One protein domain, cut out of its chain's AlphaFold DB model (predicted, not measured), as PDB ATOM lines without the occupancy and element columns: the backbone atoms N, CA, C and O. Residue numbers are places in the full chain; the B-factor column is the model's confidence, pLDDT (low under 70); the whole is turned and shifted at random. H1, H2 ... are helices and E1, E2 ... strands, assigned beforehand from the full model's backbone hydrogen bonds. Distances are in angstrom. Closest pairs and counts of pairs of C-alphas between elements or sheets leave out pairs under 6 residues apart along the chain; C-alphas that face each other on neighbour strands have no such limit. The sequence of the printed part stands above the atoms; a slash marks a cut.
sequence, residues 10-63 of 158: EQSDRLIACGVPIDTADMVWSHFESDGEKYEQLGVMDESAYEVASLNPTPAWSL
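AT A GLANCE: This is residues 10 to 63 of the 158 residues of an uncharacterized protein of Bacteroidales bacterium 52_46 (UniProt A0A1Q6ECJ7). A long hairpin of two strands, E1 and E2, makes the backbone of a narrow three-stranded sheet; its turn end, residues 33 to 38, sticks out free, and the short strand E3 pairs only along the other end of E1. Two small helices that are apart from each other graze this sheet away from the turn, H1 at E3, and H2 at E1 and E2. The printed part has 54 residues, with two named helices and three named strands in the order H1, E1, E2, H2, E3; the sheet runs E2, E1, E3, antiparallel throughout, and the class is mixed, helices and strands. The whole is only just compact, close to loose, with a radius of gyration of the C-alphas of 11.7 A, and its outline is elongated, 38 by 23 by 19 A.

HOW THE PARTS SIT: The inner strand of the sheet is E1, residues 27 to 34. Its neighbour E2, residues 37 to 44, is an edge strand and forms a hairpin with it, antiparallel, with 157 degrees between their directions. The C-alphas of Val 44 and Met 27 face each other at 4.3 A, those of Glu 37 and Ser 34 at 5.4 A. N 30 and O 41 are within hydrogen-bond range at 2.8 A, as are N 37 and O 34 at 2.9 A. The other edge strand is E3, residues 58 to 60, antiparallel to E1 with 144 degrees between their directions. The C-alphas of Val 28 and Pro 59 face each other at 4.6 A, and N 29 and O 58 are within hydrogen-bond range at 2.8 A, N 60 and O 27 at 2.9 A. H1, residues 10 to 17, is on the sheet but only grazes it with its residues 10 to 16. Its closest C-alphas to E3 are those of Ser 12 and Ala 60, 5.9 A apart. H2, residues 47 to 52, is also on the sheet and only grazes it, with its residues 49 to 52. Its closest C-alpha pair with E2 is Gly 43 and Ala 49, 7.2 A, and with E1 it is Val 28 and Ala 49, 7.5 A. H1 and H2 are apart. E2, H2 and E3 form a split strand-helix-strand unit, two strands that run the same way with a helix between them along the chain and E1 between them in the sheet; its crossover is right-handed. Every O i to N i+4 pair is within hydrogen-bond range in H1, but in H2 it is 1 of 2.

IN THESE COORDINATES: E1, from Met 27 to Ser 34, is 22.0 A long and begins at C-alpha 27 at (21.315, 47.102, -41.047). E2, from Glu 37 to Val 44, is 22.7 A long and begins at C-alpha 37 at (21.618, 26.589, -30.832). E3, from Thr 58 to Ala 60, measures 6.5 A and ends at C-alpha 60 at (17.773, 45.139, -43.434). H1, from Glu 10 to Ala 17, measures 10.6 A and begins at C-alpha 10 at (10.090, 39.061, -45.516). H2, from Glu 47 to Val 52, measures 9.3 A.

THE WHOLE: The two C-alphas farthest apart are those of Cys 18 and Asp 35, 37.7 A, while those of Glu 10 and Leu 63, the first and last printed, are 15.4 A apart. The printed part has no cut. The links E1 to E2, E2 to H2 and H2 to E3 are tight, H1 to E1 is short with 9 residues, and no link is long. The mean pLDDT of the printed part is 84.0; residues 48 to 56 are under 70, and the mean of H2 is 64.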
ATOM      1  N   GLU A  10      11.196  39.019 -44.550       93.44
ATOM      2  CA  GLU A  10      10.090  39.061 -45.516       93.44
ATOM      3  C   GLU A  10       9.870  40.477 -46.061       93.44
ATOM      4  O   GLU A  10       9.615  40.660 -47.250       93.44
ATOM      5  N   GLN A  11       9.997  41.490 -45.199       95.50
ATOM      6  CA  GLN A  11       9.951  42.895 -45.601       95.50
ATOM      7  C   GLN A  11      11.135  43.250 -46.506       95.50
ATOM      8  O   GLN A  11      10.950  43.886 -47.539       95.50
ATOM      9  N   SER A  12      12.340  42.791 -46.164       94.56
ATOM     10  CA  SER A  12      13.536  42.961 -46.989       94.56
ATOM     11  C   SER A  12      13.389  42.320 -48.373       94.56
ATOM     12  O   SER A  12      13.686  42.965 -49.376       94.56
ATOM     13  N   ASP A  13      12.868  41.093 -48.454       94.19
ATOM     14  CA  ASP A  13      12.625  40.399 -49.726       94.19
ATOM     15  C   ASP A  13      11.641  41.189 -50.618       94.19
ATOM     16  O   ASP A  13      11.849  41.307 -51.829       94.19
ATOM     17  N   ARG A  14      10.598  41.790 -50.024       95.38
ATOM     18  CA  ARG A  14       9.624  42.653 -50.723       95.38
ATOM     19  C   ARG A  14      10.250  43.944 -51.251       95.38
ATOM     20  O   ARG A  14       9.985  44.328 -52.389       95.38
ATOM     21  N   LEU A  15      11.117  44.588 -50.469       94.88
ATOM     22  CA  LEU A  15      11.844  45.785 -50.905       94.88
ATOM     23  C   LEU A  15      12.758  45.482 -52.095       94.88
ATOM     24  O   LEU A  15      12.742  46.209 -53.089       94.88
ATOM     25  N   ILE A  16      13.491  44.368 -52.035       93.44
ATOM     26  CA  ILE A  16      14.345  43.912 -53.139       93.44
ATOM     27  C   ILE A  16      13.499  43.634 -54.390       93.44
ATOM     28  O   ILE A  16      13.877  44.038 -55.490       93.44
ATOM     29  N   ALA A  17      12.324  43.013 -54.238       93.25
ATOM     30  CA  ALA A  17      11.392  42.792 -55.346       93.25
ATOM     31  C   ALA A  17      10.861  44.104 -55.960       93.25
ATOM     32  O   ALA A  17      10.616  44.152 -57.164       93.25
ATOM     33  N   CYS A  18      10.758  45.178 -55.169       91.88
ATOM     34  CA  CYS A  18      10.434  46.531 -55.641       91.88
ATOM     35  C   CYS A  18      11.622  47.257 -56.300       91.88
ATOM     36  O   CYS A  18      11.490  48.410 -56.721       91.88
ATOM     37  N   GLY A  19      12.783  46.605 -56.402       91.19
ATOM     38  CA  GLY A  19      13.992  47.166 -56.999       91.19
ATOM     39  C   GLY A  19      14.812  48.043 -56.054       91.19
ATOM     40  O   GLY A  19      15.662  48.786 -56.538       91.19
ATOM     41  N   VAL A  20      14.584  47.973 -54.736       91.38
ATOM     42  CA  VAL A  20      15.450  48.635 -53.749       91.38
ATOM     43  C   VAL A  20      16.820  47.942 -53.750       91.38
ATOM     44  O   VAL A  20      16.884  46.734 -53.493       91.38
ATOM     45  N   PRO A  21      17.923  48.656 -54.041       90.31
ATOM     46  CA  PRO A  21      19.245  48.040 -54.098       90.31
ATOM     47  C   PRO A  21      19.727  47.576 -52.715       90.31
ATOM     48  O   PRO A  21      19.569  48.282 -51.719       90.31
ATOM     49  N   ILE A  22      20.327  46.383 -52.650       89.50
ATOM     50  CA  ILE A  22      20.775  45.745 -51.394       89.50
ATOM     51  C   ILE A  22      21.840  46.579 -50.669       89.50
ATOM     52  O   ILE A  22      21.876  46.598 -49.442       89.50
ATOM     53  N   ASP A  23      22.693  47.278 -51.414       87.75
ATOM     54  CA  ASP A  23      23.756  48.146 -50.894       87.75
ATOM     55  C   ASP A  23      23.235  49.411 -50.192       87.75
ATOM     56  O   ASP A  23      23.996  50.091 -49.510       87.75
ATOM     57  N   THR A  24      21.933  49.698 -50.283       90.50
ATOM     58  CA  THR A  24      21.293  50.777 -49.512       90.50
ATOM     59  C   THR A  24      20.915  50.369 -48.087       90.50
ATOM     60  O   THR A  24      20.488  51.225 -47.310       90.50
ATOM     61  N   ALA A  25      21.039  49.086 -47.735       92.31
ATOM     62  CA  ALA A  25      20.757  48.586 -46.395       92.31
ATOM     63  C   ALA A  25      21.756  49.151 -45.373       92.31
ATOM     64  O   ALA A  25      22.967  49.058 -45.548       92.31
ATOM     65  N   ASP A  26      21.246  49.720 -44.280       93.12
ATOM     66  CA  ASP A  26      22.044  50.230 -43.157       93.12
ATOM     67  C   ASP A  26      22.127  49.245 -41.982       93.12
ATOM     68  O   ASP A  26      22.892  49.454 -41.040       93.12
ATOM     69  N   MET A  27      21.365  48.156 -42.050       92.38
ATOM     70  CA  MET A  27      21.315  47.102 -41.047       92.38
ATOM     71  C   MET A  27      21.467  45.729 -41.714       92.38
ATOM     72  O   MET A  27      21.268  45.562 -42.919       92.38
ATOM     73  N   VAL A  28      21.798  44.712 -40.925       90.25
ATOM     74  CA  VAL A  28      21.920  43.334 -41.411       90.25
ATOM     75  C   VAL A  28      21.528  42.336 -40.332       90.25
ATOM     76  O   VAL A  28      21.946  42.441 -39.177       90.25
ATOM     77  N   TRP A  29      20.727  41.350 -40.721       88.19
ATOM     78  CA  TRP A  29      20.461  40.168 -39.914       88.19
ATOM     79  C   TRP A  29      21.518  39.107 -40.201       88.19
ATOM     80  O   TRP A  29      21.740  38.723 -41.353       88.19
ATOM     81  N   SER A  30      22.158  38.635 -39.135       84.12
ATOM     82  CA  SER A  30      23.099  37.519 -39.155       84.12
ATOM     83  C   SER A  30      22.472  36.304 -38.486       84.12
ATOM     84  O   SER A  30      21.992  36.389 -37.354       84.12
ATOM     85  N   HIS A  31      22.525  35.167 -39.178       81.81
ATOM     86  CA  HIS A  31      22.073  33.873 -38.674       81.81
ATOM     87  C   HIS A  31      23.278  32.965 -38.480       81.81
ATOM     88  O   HIS A  31      24.008  32.684 -39.432       81.81
ATOM     89  N   PHE A  32      23.488  32.490 -37.257       78.88
ATOM     90  CA  PHE A  32      24.593  31.588 -36.943       78.88
ATOM     91  C   PHE A  32      24.167  30.519 -35.941       78.88
ATOM     92  O   PHE A  32      23.187  30.671 -35.213       78.88
ATOM     93  N   GLU A  33      24.905  29.413 -35.928       84.38
ATOM     94  CA  GLU A  33      24.706  28.315 -34.988       84.38
ATOM     95  C   GLU A  33      25.935  28.205 -34.083       84.38
ATOM     96  O   GLU A  33      27.066  28.201 -34.569       84.38
ATOM     97  N   SER A  34      25.717  28.125 -32.773       81.12
ATOM     98  CA  SER A  34      26.766  27.890 -31.779       81.12
ATOM     99  C   SER A  34      26.261  26.862 -30.778       81.12
ATOM    100  O   SER A  34      25.142  26.975 -30.293       81.12
ATOM    101  N   ASP A  35      27.062  25.832 -30.498       87.75
ATOM    102  CA  ASP A  35      26.711  24.732 -29.584       87.75
ATOM    103  C   ASP A  35      25.362  24.038 -29.891       87.75
ATOM    104  O   ASP A  35      24.704  23.497 -29.003       87.75
ATOM    105  N   GLY A  36      24.953  24.016 -31.166       86.62
ATOM    106  CA  GLY A  36      23.682  23.433 -31.620       86.62
ATOM    107  C   GLY A  36      22.462  24.347 -31.446       86.62
ATOM    108  O   GLY A  36      21.348  23.954 -31.799       86.62
ATOM    109  N   GLU A  37      22.652  25.561 -30.929       86.06
ATOM    110  CA  GLU A  37      21.618  26.589 -30.832       86.06
ATOM    111  C   GLU A  37      21.717  27.576 -31.996       86.06
ATOM    112  O   GLU A  37      22.805  27.998 -32.389       86.06
ATOM    113  N   LYS A  38      20.559  27.955 -32.546       85.31
ATOM    114  CA  LYS A  38      20.453  28.930 -33.635       85.31
ATOM    115  C   LYS A  38      20.193  30.314 -33.065       85.31
ATOM    116  O   LYS A  38      19.229  30.503 -32.326       85.31
ATOM    117  N   TYR A  39      21.010  31.268 -33.479       81.88
ATOM    118  CA  TYR A  39      20.917  32.658 -33.076       81.88
ATOM    119  C   TYR A  39      20.617  33.543 -34.281       81.88
ATOM    120  O   TYR A  39      21.070  33.290 -35.401       81.88
ATOM    121  N   GLU A  40      19.853  34.595 -34.018       84.00
ATOM    122  CA  GLU A  40      19.588  35.679 -34.950       84.00
ATOM    123  C   GLU A  40      20.018  36.983 -34.280       84.00
ATOM    124  O   GLU A  40      19.630  37.273 -33.145       84.00
ATOM    125  N   GLN A  41      20.852  37.754 -34.972       84.31
ATOM    126  CA  GLN A  41      21.364  39.020 -34.470       84.31
ATOM    127  C   GLN A  41      21.203  40.111 -35.519       84.31
ATOM    128  O   GLN A  41      21.612  39.944 -36.667       84.31
ATOM    129  N   LEU A  42      20.646  41.243 -35.095       87.38
ATOM    130  CA  LEU A  42      20.618  42.468 -35.878       87.38
ATOM    131  C   LEU A  42      21.865  43.296 -35.573       87.38
ATOM    132  O   LEU A  42      22.146  43.597 -34.409       87.38
ATOM    133  N   GLY A  43      22.586  43.678 -36.617       87.31
ATOM    134  CA  GLY A  43      23.731  44.578 -36.549       87.31
ATOM    135  C   GLY A  43      23.587  45.744 -37.518       87.31
ATOM    136  O   GLY A  43      22.727  45.735 -38.400       87.31
ATOM    137  N   VAL A  44      24.445  46.745 -37.347       88.75
ATOM    138  CA  VAL A  44      24.666  47.779 -38.364       88.75
ATOM    139  C   VAL A  44      25.409  47.135 -39.533       88.75
ATOM    140  O   VAL A  44      26.294  46.307 -39.317       88.75
ATOM    141  N   MET A  45      25.044  47.495 -40.761       84.00
ATOM    142  CA  MET A  45      25.788  47.077 -41.946       84.00
ATOM    143  C   MET A  45      27.102  47.871 -42.017       84.00
ATOM    144  O   MET A  45      27.103  49.056 -42.349       84.00
ATOM    145  N   ASP A  46      28.218  47.227 -41.681       80.06
ATOM    146  CA  ASP A  46      29.574  47.770 -41.807       80.06
ATOM    147  C   ASP A  46      30.551  46.725 -42.388       80.06
ATOM    148  O   ASP A  46      30.174  45.584 -42.667       80.06
ATOM    149  N   GLU A  47      31.817  47.103 -42.606       70.19
ATOM    150  CA  GLU A  47      32.842  46.185 -43.135       70.19
ATOM    151  C   GLU A  47      33.027  44.935 -42.257       70.19
ATOM    152  O   GLU A  47      33.272  43.847 -42.774       70.19
ATOM    153  N   SER A  48      32.856  45.062 -40.938       65.81
ATOM    154  CA  SER A  48      32.977  43.938 -40.004       65.81
ATOM    155  C   SER A  48      31.768  43.004 -40.067       65.81
ATOM    156  O   SER A  48      31.902  41.789 -39.913       65.81
ATOM    157  N   ALA A  49      30.592  43.545 -40.382       65.50
ATOM    158  CA  ALA A  49      29.382  42.778 -40.588       65.50
ATOM    159  C   ALA A  49      29.515  41.839 -41.793       65.50
ATOM    160  O   ALA A  49      29.011  40.723 -41.732       65.50
ATOM    161  N   TYR A  50      30.267  42.210 -42.836       60.69
ATOM    162  CA  TYR A  50      30.602  41.292 -43.934       60.69
ATOM    163  C   TYR A  50      31.466  40.107 -43.481       60.69
ATOM    164  O   TYR A  50      31.285  38.994 -43.979       60.69
ATOM    165  N   GLU A  51      32.383  40.318 -42.534       61.44
ATOM    166  CA  GLU A  51      33.240  39.249 -42.011       61.44
ATOM    167  C   GLU A  51      32.475  38.297 -41.083       61.44
ATOM    168  O   GLU A  51      32.685  37.085 -41.148       61.44
ATOM    169  N   VAL A  52      31.557  38.813 -40.258       58.81
ATOM    170  CA  VAL A  52      30.757  38.016 -39.307       58.81
ATOM    171  C   VAL A  52      29.551  37.354 -39.977       58.81
ATOM    172  O   VAL A  52      29.249  36.192 -39.707       58.81
ATOM    173  N   ALA A  53      28.880  38.051 -40.895       57.25
ATOM    174  CA  ALA A  53      27.713  37.547 -41.614       57.25
ATOM    175  C   ALA A  53      28.073  36.643 -42.802       57.25
ATOM    176  O   ALA A  53      27.182  36.235 -43.547       57.25
ATOM    177  N   SER A  54      29.354  36.290 -42.956       53.97
ATOM    178  CA  SER A  54      29.965  35.504 -44.041       53.97
ATOM    179  C   SER A  54      29.372  34.101 -44.277       53.97
ATOM    180  O   SER A  54      29.860  33.355 -45.126       53.97
ATOM    181  N   LEU A  55      28.276  33.756 -43.594       60.12
ATOM    182  CA  LEU A  55      27.496  32.545 -43.813       60.12
ATOM    183  C   LEU A  55      26.149  32.752 -44.522       60.12
ATOM    184  O   LEU A  55      25.702  31.762 -45.086       60.12
ATOM    185  N   ASN A  56      25.520  33.944 -44.503       68.94
ATOM    186  CA  ASN A  56      24.323  34.360 -45.282       68.94
ATOM    187  C   ASN A  56      23.742  35.681 -44.704       68.94
ATOM    188  O   ASN A  56      22.791  35.629 -43.919       68.94
ATOM    189  N   PRO A  57      24.272  36.870 -45.050       78.50
ATOM    190  CA  PRO A  57      23.720  38.127 -44.546       78.50
ATOM    191  C   PRO A  57      22.337  38.385 -45.150       78.50
ATOM    192  O   PRO A  57      22.178  38.355 -46.371       78.50
ATOM    193  N   THR A  58      21.344  38.693 -44.315       87.88
ATOM    194  CA  THR A  58      20.057  39.216 -44.796       87.88
ATOM    195  C   THR A  58      20.056  40.737 -44.625       87.88
ATOM    196  O   THR A  58      20.069  41.207 -43.485       87.88
ATOM    197  N   PRO A  59      20.053  41.527 -45.715       91.50
ATOM    198  CA  PRO A  59      20.036  42.982 -45.616       91.50
ATOM    199  C   PRO A  59      18.768  43.456 -44.907       91.50
ATOM    200  O   PRO A  59      17.694  42.871 -45.072       91.50
ATOM    201  N   ALA A  60      18.889  44.517 -44.120       93.69
ATOM    202  CA  ALA A  60      17.773  45.139 -43.434       93.69
ATOM    203  C   ALA A  60      17.877  46.665 -43.487       93.69
ATOM    204  O   ALA A  60      18.962  47.238 -43.553       93.69
ATOM    205  N   TRP A  61      16.726  47.323 -43.427       95.25
ATOM    206  CA  TRP A  61      16.634  48.776 -43.467       95.25
ATOM    207  C   TRP A  61      16.030  49.285 -42.167       95.25
ATOM    208  O   TRP A  61      14.979  48.807 -41.730       95.25
ATOM    209  N   SER A  62      16.689  50.248 -41.529       95.19
ATOM    210  CA  SER A  62      16.079  51.001 -40.438       95.19
ATOM    211  C   SER A  62      14.946  51.883 -40.968       95.19
ATOM    212  O   SER A  62      14.883  52.207 -42.156       95.19
ATOM    213  N   LEU A  63      14.059  52.333 -40.075       94.00
ATOM    214  CA  LEU A  63      13.002  53.276 -40.452       94.00
ATOM    215  C   LEU A  63      13.574  54.532 -41.132       94.00
ATOM    216  O   LEU A  63      13.036  54.978 -42.140       94.00
TER     217      LEU A  63